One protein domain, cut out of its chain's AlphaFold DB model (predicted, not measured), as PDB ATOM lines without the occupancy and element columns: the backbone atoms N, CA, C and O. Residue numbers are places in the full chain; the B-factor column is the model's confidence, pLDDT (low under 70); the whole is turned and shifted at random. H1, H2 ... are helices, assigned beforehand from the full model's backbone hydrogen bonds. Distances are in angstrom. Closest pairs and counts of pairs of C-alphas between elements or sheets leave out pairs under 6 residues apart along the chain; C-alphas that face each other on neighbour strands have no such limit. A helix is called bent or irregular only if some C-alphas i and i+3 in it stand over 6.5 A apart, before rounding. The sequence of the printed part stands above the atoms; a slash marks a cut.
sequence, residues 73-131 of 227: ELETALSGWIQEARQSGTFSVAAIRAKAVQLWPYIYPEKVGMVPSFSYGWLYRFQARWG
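This is residues 73 to 131 of the 227 residues of the protein "HTH CENPB-type domain-containing protein" of Aspergillus saccharolyticus JOP 1030-1 (UniProt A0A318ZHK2). Two helices, H1 and H2, pack on each other at a slant, and the shorter H3 lies about perpendicular to both, near each of them, at the end of a long loop, residues 108 to 119. The 59 printed residues have three named helices, in the order H1, H2, H3, and no named strand: all helix. The whole is compact, with a radius of gyration of the C-alphas of 11.4 A and spans of 32 by 22 by 17 A.

Begin with H1, residues 73 to 88, the longest helix. It touches H2, residues 93 to 107, closest at the C-alphas of Leu 74 and Ile 107, 6.7 A apart; they run opposite ways at a steep tilt of 47 degrees. H3, residues 120 to 130, is close to H1 but not clearly touching, closest at the C-alphas of Ser 79 and Trp 130, 7.2 A. It is likewise close to H2 but not clearly touching, closest at the C-alphas of Arg 97 and Leu 123, 7.6 A. Every O i to N i+4 pair is within hydrogen-bond range in H3, 11 of 12 in H1 and 9 of 11 in H2.

Find C-alpha 73 at (-17.773, -18.098, -13.210), from which H1 runs 23.1 A. H2 spans 20.9 A and is only just irregular, C-alphas 102 and 105 being 6.8 A apart. H3 runs 15.2 A to C-alpha 130 at (-13.398, -30.136, -9.962).

The C-alphas farthest apart, of Gly 89 and Glu 110, are 33.4 A apart. The printed part has no cut; the link H1 to H2 is tight, H2 to H3 long. No printed residue is under pLDDT 70.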
ATOM      1  N   GLU A  73     -18.766 -19.138 -13.525       88.00
ATOM      2  CA  GLU A  73     -17.773 -18.098 -13.210       88.00
ATOM      3  C   GLU A  73     -17.324 -18.183 -11.748       88.00
ATOM      4  O   GLU A  73     -16.127 -18.192 -11.457       88.00
ATOM      5  N   LEU A  74     -18.281 -18.353 -10.826       89.81
ATOM      6  CA  LEU A  74     -17.996 -18.574  -9.409       89.81
ATOM      7  C   LEU A  74     -17.169 -19.837  -9.189       89.81
ATOM      8  O   LEU A  74     -16.200 -19.818  -8.434       89.81
ATOM      9  N   GLU A  75     -17.547 -20.940  -9.831       89.06
ATOM     10  CA  GLU A  75     -16.826 -22.203  -9.691       89.06
ATOM     11  C   GLU A  75     -15.397 -22.121 -10.241       89.06
ATOM     12  O   GLU A  75     -14.496 -22.719  -9.654       89.06
ATOM     13  N   THR A  76     -15.182 -21.345 -11.303       88.62
ATOM     14  CA  THR A  76     -13.858 -21.103 -11.896       88.62
ATOM     15  C   THR A  76     -12.977 -20.244 -10.989       88.62
ATOM     16  O   THR A  76     -11.829 -20.594 -10.726       88.62
ATOM     17  N   ALA A  77     -13.510 -19.155 -10.429       90.25
ATOM     18  CA  ALA A  77     -12.772 -18.345  -9.458       90.25
ATOM     19  C   ALA A  77     -12.423 -19.155  -8.195       90.25
ATOM     20  O   ALA A  77     -11.313 -19.083  -7.661       90.25
ATOM     21  N   LEU A  78     -13.365 -19.980  -7.734       90.94
ATOM     22  CA  LEU A  78     -13.186 -20.819  -6.556       90.94
ATOM     23  C   LEU A  78     -12.165 -21.937  -6.791       90.94
ATOM     24  O   LEU A  78     -11.422 -22.283  -5.874       90.94
ATOM     25  N   SER A  79     -12.111 -22.512  -7.995       88.44
ATOM     26  CA  SER A  79     -11.127 -23.542  -8.327       88.44
ATOM     27  C   SER A  79      -9.706 -22.982  -8.408       88.44
ATOM     28  O   SER A  79      -8.799 -23.619  -7.869       88.44
ATOM     29  N   GLY A  80      -9.528 -21.779  -8.970       88.56
ATOM     30  CA  GLY A  80      -8.254 -21.053  -8.953       88.56
ATOM     31  C   GLY A  80      -7.765 -20.806  -7.526       88.56
ATOM     32  O   GLY A  80      -6.663 -21.217  -7.160       88.56
ATOM     33  N   TRP A  81      -8.641 -20.286  -6.662       90.69
ATOM     34  CA  TRP A  81      -8.318 -20.111  -5.243       90.69
ATOM     35  C   TRP A  81      -7.982 -21.438  -4.537       90.69
ATOM     36  O   TRP A  81      -7.059 -21.492  -3.728       90.69
ATOM     37  N   ILE A  82      -8.690 -22.536  -4.831       89.50
ATOM     38  CA  ILE A  82      -8.362 -23.857  -4.262       89.50
ATOM     39  C   ILE A  82      -6.984 -24.334  -4.728       89.50
ATOM     40  O   ILE A  82      -6.277 -24.989  -3.961       89.50
ATOM     41  N   GLN A  83      -6.596 -24.047  -5.969       87.38
ATOM     42  CA  GLN A  83      -5.282 -24.407  -6.492       87.38
ATOM     43  C   GLN A  83      -4.164 -23.659  -5.756       87.38
ATOM     44  O   GLN A  83      -3.190 -24.296  -5.359       87.38
ATOM     45  N   GLU A  84      -4.337 -22.365  -5.492       86.31
ATOM     46  CA  GLU A  84      -3.430 -21.570  -4.651       86.31
ATOM     47  C   GLU A  84      -3.417 -22.080  -3.201       86.31
ATOM     48  O   GLU A  84      -2.361 -22.315  -2.616       86.31
ATOM     49  N   ALA A  85      -4.594 -22.351  -2.629       85.62
ATOM     50  CA  ALA A  85      -4.726 -22.843  -1.261       85.62
ATOM     51  C   ALA A  85      -4.065 -24.215  -1.056       85.62
ATOM     52  O   ALA A  85      -3.571 -24.503   0.028       85.62
ATOM     53  N   ARG A  86      -4.021 -25.065  -2.092       84.12
ATOM     54  CA  ARG A  86      -3.282 -26.340  -2.060       84.12
ATOM     55  C   ARG A  86      -1.773 -26.150  -1.956       84.12
ATOM     56  O   ARG A  86      -1.112 -27.036  -1.423       84.12
ATOM     57  N   GLN A  87      -1.242 -25.050  -2.483       82.62
ATOM     58  CA  GLN A  87       0.185 -24.736  -2.404       82.62
ATOM     59  C   GLN A  87       0.552 -24.199  -1.017       82.62
ATOM     60  O   GLN A  87       1.616 -24.528  -0.504       82.62
ATOM     61  N   SER A  88      -0.343 -23.432  -0.384       79.00
ATOM     62  CA  SER A  88      -0.123 -22.866   0.954       79.00
ATOM     63  C   SER A  88      -0.475 -23.811   2.112       79.00
ATOM     64  O   SER A  88      -0.006 -23.602   3.230       79.00
ATOM     65  N   GLY A  89      -1.256 -24.873   1.879       77.00
ATOM     66  CA  GLY A  89      -1.504 -25.913   2.879       77.00
ATOM     67  C   GLY A  89      -2.812 -26.689   2.703       77.00
ATOM     68  O   GLY A  89      -3.333 -26.889   1.607       77.00
ATOM     69  N   THR A  90      -3.353 -27.199   3.812       71.50
ATOM     70  CA  THR A  90      -4.653 -27.888   3.821       71.50
ATOM     71  C   THR A  90      -5.784 -26.889   4.030       71.50
ATOM     72  O   THR A  90      -5.798 -26.191   5.042       71.50
ATOM     73  N   PHE A  91      -6.779 -26.880   3.146       78.94
ATOM     74  CA  PHE A  91      -7.993 -26.075   3.304       78.94
ATOM     75  C   PHE A  91      -9.162 -26.930   3.815       78.94
ATOM     76  O   PHE A  91      -9.276 -28.124   3.519       78.94
ATOM     77  N   SER A  92     -10.050 -26.312   4.597       84.50
ATOM     78  CA  SER A  92     -11.252 -26.965   5.116       84.50
ATOM     79  C   SER A  92     -12.437 -26.800   4.159       84.50
ATOM     80  O   SER A  92     -12.524 -25.850   3.385       84.50
ATOM     81  N   VAL A  93     -13.397 -27.720   4.241       83.69
ATOM     82  CA  VAL A  93     -14.657 -27.663   3.480       83.69
ATOM     83  C   VAL A  93     -15.454 -26.387   3.808       83.69
ATOM     84  O   VAL A  93     -16.061 -25.787   2.924       83.69
ATOM     85  N   ALA A  94     -15.401 -25.934   5.065       85.75
ATOM     86  CA  ALA A  94     -16.014 -24.681   5.500       85.75
ATOM     87  C   ALA A  94     -15.338 -23.452   4.867       85.75
ATOM     88  O   ALA A  94     -16.037 -22.523   4.467       85.75
ATOM     89  N   ALA A  95     -14.011 -23.479   4.691       87.44
ATOM     90  CA  ALA A  95     -13.275 -22.397   4.038       87.44
ATOM     91  C   ALA A  95     -13.712 -22.205   2.575       87.44
ATOM     92  O   ALA A  95     -13.849 -21.072   2.127       87.44
ATOM     93  N   ILE A  96     -14.023 -23.292   1.859       88.88
ATOM     94  CA  ILE A  96     -14.550 -23.219   0.484       88.88
ATOM     95  C   ILE A  96     -15.896 -22.483   0.452       88.88
ATOM     96  O   ILE A  96     -16.114 -21.627  -0.400       88.88
ATOM     97  N   ARG A  97     -16.801 -22.786   1.394       90.31
ATOM     98  CA  ARG A  97     -18.108 -22.111   1.485       90.31
ATOM     99  C   ARG A  97     -17.951 -20.637   1.840       90.31
ATOM    100  O   ARG A  97     -18.582 -19.798   1.209       90.31
ATOM    101  N   ALA A  98     -17.096 -20.328   2.816       89.06
ATOM    102  CA  ALA A  98     -16.811 -18.951   3.206       89.06
ATOM    103  C   ALA A  98     -16.243 -18.152   2.025       89.06
ATOM    104  O   ALA A  98     -16.712 -17.050   1.748       89.06
ATOM    105  N   LYS A  99     -15.310 -18.740   1.265       90.81
ATOM    106  CA  LYS A  99     -14.756 -18.103   0.070       90.81
ATOM    107  C   LYS A  99     -15.801 -17.921  -1.032       90.81
ATOM    108  O   LYS A  99     -15.807 -16.879  -1.672       90.81
ATOM    109  N   ALA A 100     -16.712 -18.874  -1.226       90.62
ATOM    110  CA  ALA A 100     -17.800 -18.738  -2.198       90.62
ATOM    111  C   ALA A 100     -18.743 -17.568  -1.861       90.62
ATOM    112  O   ALA A 100     -19.106 -16.805  -2.751       90.62
ATOM    113  N   VAL A 101     -19.081 -17.382  -0.578       90.38
ATOM    114  CA  VAL A 101     -19.861 -16.220  -0.113       90.38
ATOM    115  C   VAL A 101     -19.092 -14.921  -0.340       90.38
ATOM    116  O   VAL A 101     -19.674 -13.956  -0.819       90.38
ATOM    117  N   GLN A 102     -17.790 -14.904  -0.046       90.56
ATOM    118  CA  GLN A 102     -16.949 -13.730  -0.286       90.56
ATOM    119  C   GLN A 102     -16.844 -13.381  -1.771       90.56
ATOM    120  O   GLN A 102     -16.893 -12.207  -2.100       90.56
ATOM    121  N   LEU A 103     -16.709 -14.369  -2.663       90.62
ATOM    122  CA  LEU A 103     -16.574 -14.155  -4.109       90.62
ATOM    123  C   LEU A 103     -17.888 -13.740  -4.784       90.62
ATOM    124  O   LEU A 103     -17.855 -13.090  -5.826       90.62
ATOM    125  N   TRP A 104     -19.036 -14.081  -4.193       90.50
ATOM    126  CA  TRP A 104     -20.355 -13.793  -4.754       90.50
ATOM    127  C   TRP A 104     -20.576 -12.325  -5.162       90.50
ATOM    128  O   TRP A 104     -20.905 -12.106  -6.326       90.50
ATOM    129  N   PRO A 105     -20.376 -11.318  -4.286       89.75
ATOM    130  CA  PRO A 105     -20.595  -9.916  -4.648       89.75
ATOM    131  C   PRO A 105     -19.638  -9.395  -5.727       89.75
ATOM    132  O   PRO A 105     -19.991  -8.454  -6.429       89.75
ATOM    133  N   TYR A 106     -18.449  -9.991  -5.877       88.62
ATOM    134  CA  TYR A 106     -17.484  -9.574  -6.901       88.62
ATOM    135  C   TYR A 106     -17.844 -10.100  -8.291       88.62
ATOM    136  O   TYR A 106     -17.575  -9.432  -9.283       88.62
ATOM    137  N   ILE A 107     -18.432 -11.298  -8.365       87.69
ATOM    138  CA  ILE A 107     -18.778 -11.953  -9.636       87.69
ATOM    139  C   ILE A 107     -20.190 -11.571 -10.082       87.69
ATOM    140  O   ILE A 107     -20.415 -11.344 -11.264       87.69
ATOM    141  N   TYR A 108     -21.125 -11.464  -9.135       87.06
ATOM    142  CA  TYR A 108     -22.519 -11.102  -9.389       87.06
ATOM    143  C   TYR A 108     -22.906  -9.836  -8.613       87.06
ATOM    144  O   TYR A 108     -23.703  -9.913  -7.664       87.06
ATOM    145  N   PRO A 109     -22.361  -8.660  -8.983       84.31
ATOM    146  CA  PRO A 109     -22.680  -7.393  -8.326       84.31
ATOM    147  C   PRO A 109     -24.175  -7.041  -8.425       84.31
ATOM    148  O   PRO A 109     -24.729  -6.398  -7.537       84.31
ATOM    149  N   GLU A 110     -24.870  -7.526  -9.454       84.50
ATOM    150  CA  GLU A 110     -26.308  -7.334  -9.642       84.50
ATOM    151  C   GLU A 110     -27.178  -8.246  -8.755       84.50
ATOM    152  O   GLU A 110     -28.380  -8.019  -8.623       84.50
ATOM    153  N   LYS A 111     -26.589  -9.264  -8.105       81.31
ATOM    154  CA  LYS A 111     -27.291 -10.263  -7.268       81.31
ATOM    155  C   LYS A 111     -26.777 -10.310  -5.833       81.31
ATOM    156  O   LYS A 111     -26.920 -11.331  -5.156       81.31
ATOM    157  N   VAL A 112     -26.214  -9.209  -5.341       74.81
ATOM    158  CA  VAL A 112     -25.684  -9.098  -3.970       74.81
ATOM    159  C   VAL A 112     -26.751  -9.426  -2.915       74.81
ATOM    160  O   VAL A 112     -26.438 -10.030  -1.896       74.81
ATOM    161  N   GLY A 113     -28.028  -9.125  -3.184       76.94
ATOM    162  CA  GLY A 113     -29.149  -9.462  -2.295       76.94
ATOM    163  C   GLY A 113     -29.629 -10.921  -2.350       76.94
ATOM    164  O   GLY A 113     -30.425 -11.324  -1.509       76.94
ATOM    165  N   MET A 114     -29.165 -11.728  -3.312       81.50
ATOM    166  CA  MET A 114     -29.605 -13.119  -3.517       81.50
ATOM    167  C   MET A 114     -28.453 -14.110  -3.339       81.50
ATOM    168  O   MET A 114     -28.257 -14.998  -4.169       81.50
ATOM    169  N   VAL A 115     -27.677 -13.965  -2.261       81.75
ATOM    170  CA  VAL A 115     -26.595 -14.907  -1.944       81.75
ATOM    171  C   VAL A 115     -27.187 -16.303  -1.690       81.75
ATOM    172  O   VAL A 115     -27.985 -16.476  -0.765       81.75
ATOM    173  N   PRO A 116     -26.810 -17.333  -2.467       83.06
ATOM    174  CA  PRO A 116     -27.261 -18.691  -2.223       83.06
ATOM    175  C   PRO A 116     -26.714 -19.208  -0.891       83.06
ATOM    176  O   PRO A 116     -25.587 -18.923  -0.504       83.06
ATOM    177  N   SER A 117     -27.457 -20.094  -0.229       80.31
ATOM    178  CA  SER A 117     -27.029 -20.727   1.033       80.31
ATOM    179  C   SER A 117     -25.778 -21.637   0.897       80.31
ATOM    180  O   SER A 117     -25.270 -22.165   1.893       80.31
ATOM    181  N   PHE A 118     -25.270 -21.839  -0.333       85.62
ATOM    182  CA  PHE A 118     -24.166 -22.748  -0.682       85.62
ATOM    183  C   PHE A 118     -24.229 -24.050   0.121       85.62
ATOM    184  O   PHE A 118     -23.390 -24.324   0.986       85.62
ATOM    185  N   SER A 119     -25.287 -24.827  -0.123       86.06
ATOM    186  CA  SER A 119     -25.574 -26.042   0.637       86.06
ATOM    187  C   SER A 119     -24.456 -27.081   0.508       86.06
ATOM    188  O   SER A 119     -23.700 -27.104  -0.469       86.06
ATOM    189  N   TYR A 120     -24.393 -28.012   1.462       85.62
ATOM    190  CA  TYR A 120     -23.481 -29.159   1.377       85.62
ATOM    191  C   TYR A 120     -23.678 -29.972   0.087       85.62
ATOM    192  O   TYR A 120     -22.710 -30.474  -0.476       85.62
ATOM    193  N   GLY A 121     -24.910 -30.044  -0.432       86.19
ATOM    194  CA  GLY A 121     -25.206 -30.702  -1.706       86.19
ATOM    195  C   GLY A 121     -24.609 -29.980  -2.916       86.19
ATOM    196  O   GLY A 121     -24.104 -30.635  -3.830       86.19
ATOM    197  N   TRP A 122     -24.619 -28.643  -2.933       88.62
ATOM    198  CA  TRP A 122     -23.908 -27.880  -3.964       88.62
ATOM    199  C   TRP A 122     -22.401 -28.133  -3.878       88.62
ATOM    200  O   TRP A 122     -21.778 -28.466  -4.887       88.62
ATOM    201  N   LEU A 123     -21.847 -28.074  -2.667       87.88
ATOM    202  CA  LEU A 123     -20.419 -28.227  -2.423       87.88
ATOM    203  C   LEU A 123     -19.893 -29.612  -2.808       87.88
ATOM    204  O   LEU A 123     -18.863 -29.711  -3.466       87.88
ATOM    205  N   TYR A 124     -20.619 -30.675  -2.462       85.62
ATOM    206  CA  TYR A 124     -20.283 -32.037  -2.875       85.62
ATOM    207  C   TYR A 124     -20.218 -32.156  -4.402       85.62
ATOM    208  O   TYR A 124     -19.296 -32.743  -4.967       85.62
ATOM    209  N   ARG A 125     -21.186 -31.547  -5.098       84.12
ATOM    210  CA  ARG A 125     -21.245 -31.572  -6.562       84.12
ATOM    211  C   ARG A 125     -20.136 -30.724  -7.188       84.12
ATOM    212  O   ARG A 125     -19.585 -31.143  -8.199       84.12
ATOM    213  N   PHE A 126     -19.791 -29.586  -6.586       86.69
ATOM    214  CA  PHE A 126     -18.635 -28.773  -6.967       86.69
ATOM    215  C   PHE A 126     -17.326 -29.562  -6.810       86.69
ATOM    216  O   PHE A 126     -16.560 -29.686  -7.760       86.69
ATOM    217  N   GLN A 127     -17.110 -30.193  -5.655       86.38
ATOM    218  CA  GLN A 127     -15.924 -31.013  -5.400       86.38
ATOM    219  C   GLN A 127     -15.800 -32.174  -6.390       86.38
ATOM    220  O   GLN A 127     -14.713 -32.414  -6.915       86.38
ATOM    221  N   ALA A 128     -16.909 -32.855  -6.700       83.00
ATOM    222  CA  ALA A 128     -16.939 -33.906  -7.713       83.00
ATOM    223  C   ALA A 128     -16.597 -33.369  -9.116       83.00
ATOM    224  O   ALA A 128     -15.824 -33.994  -9.841       83.00
ATOM    225  N   ARG A 129     -17.127 -32.193  -9.483       81.44
ATOM    226  CA  ARG A 129     -16.888 -31.538 -10.780       81.44
ATOM    227  C   ARG A 129     -15.474 -31.020 -10.982       81.44
ATOM    228  O   ARG A 129     -15.100 -30.876 -12.136       81.44
ATOM    229  N   TRP A 130     -14.751 -30.706  -9.911       79.88
ATOM    230  CA  TRP A 130     -13.398 -30.136  -9.962       79.88
ATOM    231  C   TRP A 130     -12.327 -31.087  -9.409       79.88
ATOM    232  O   TRP A 130     -11.168 -30.709  -9.239       79.88
ATOM    233  N   GLY A 131     -12.699 -32.330  -9.084       76.31
ATOM    234  CA  GLY A 131     -11.778 -33.326  -8.532       76.31
ATOM    235  C   GLY A 131     -11.155 -32.905  -7.194       76.31
ATOM    236  O   GLY A 131     -10.013 -33.258  -6.890       76.31
TER     237      GLY A 131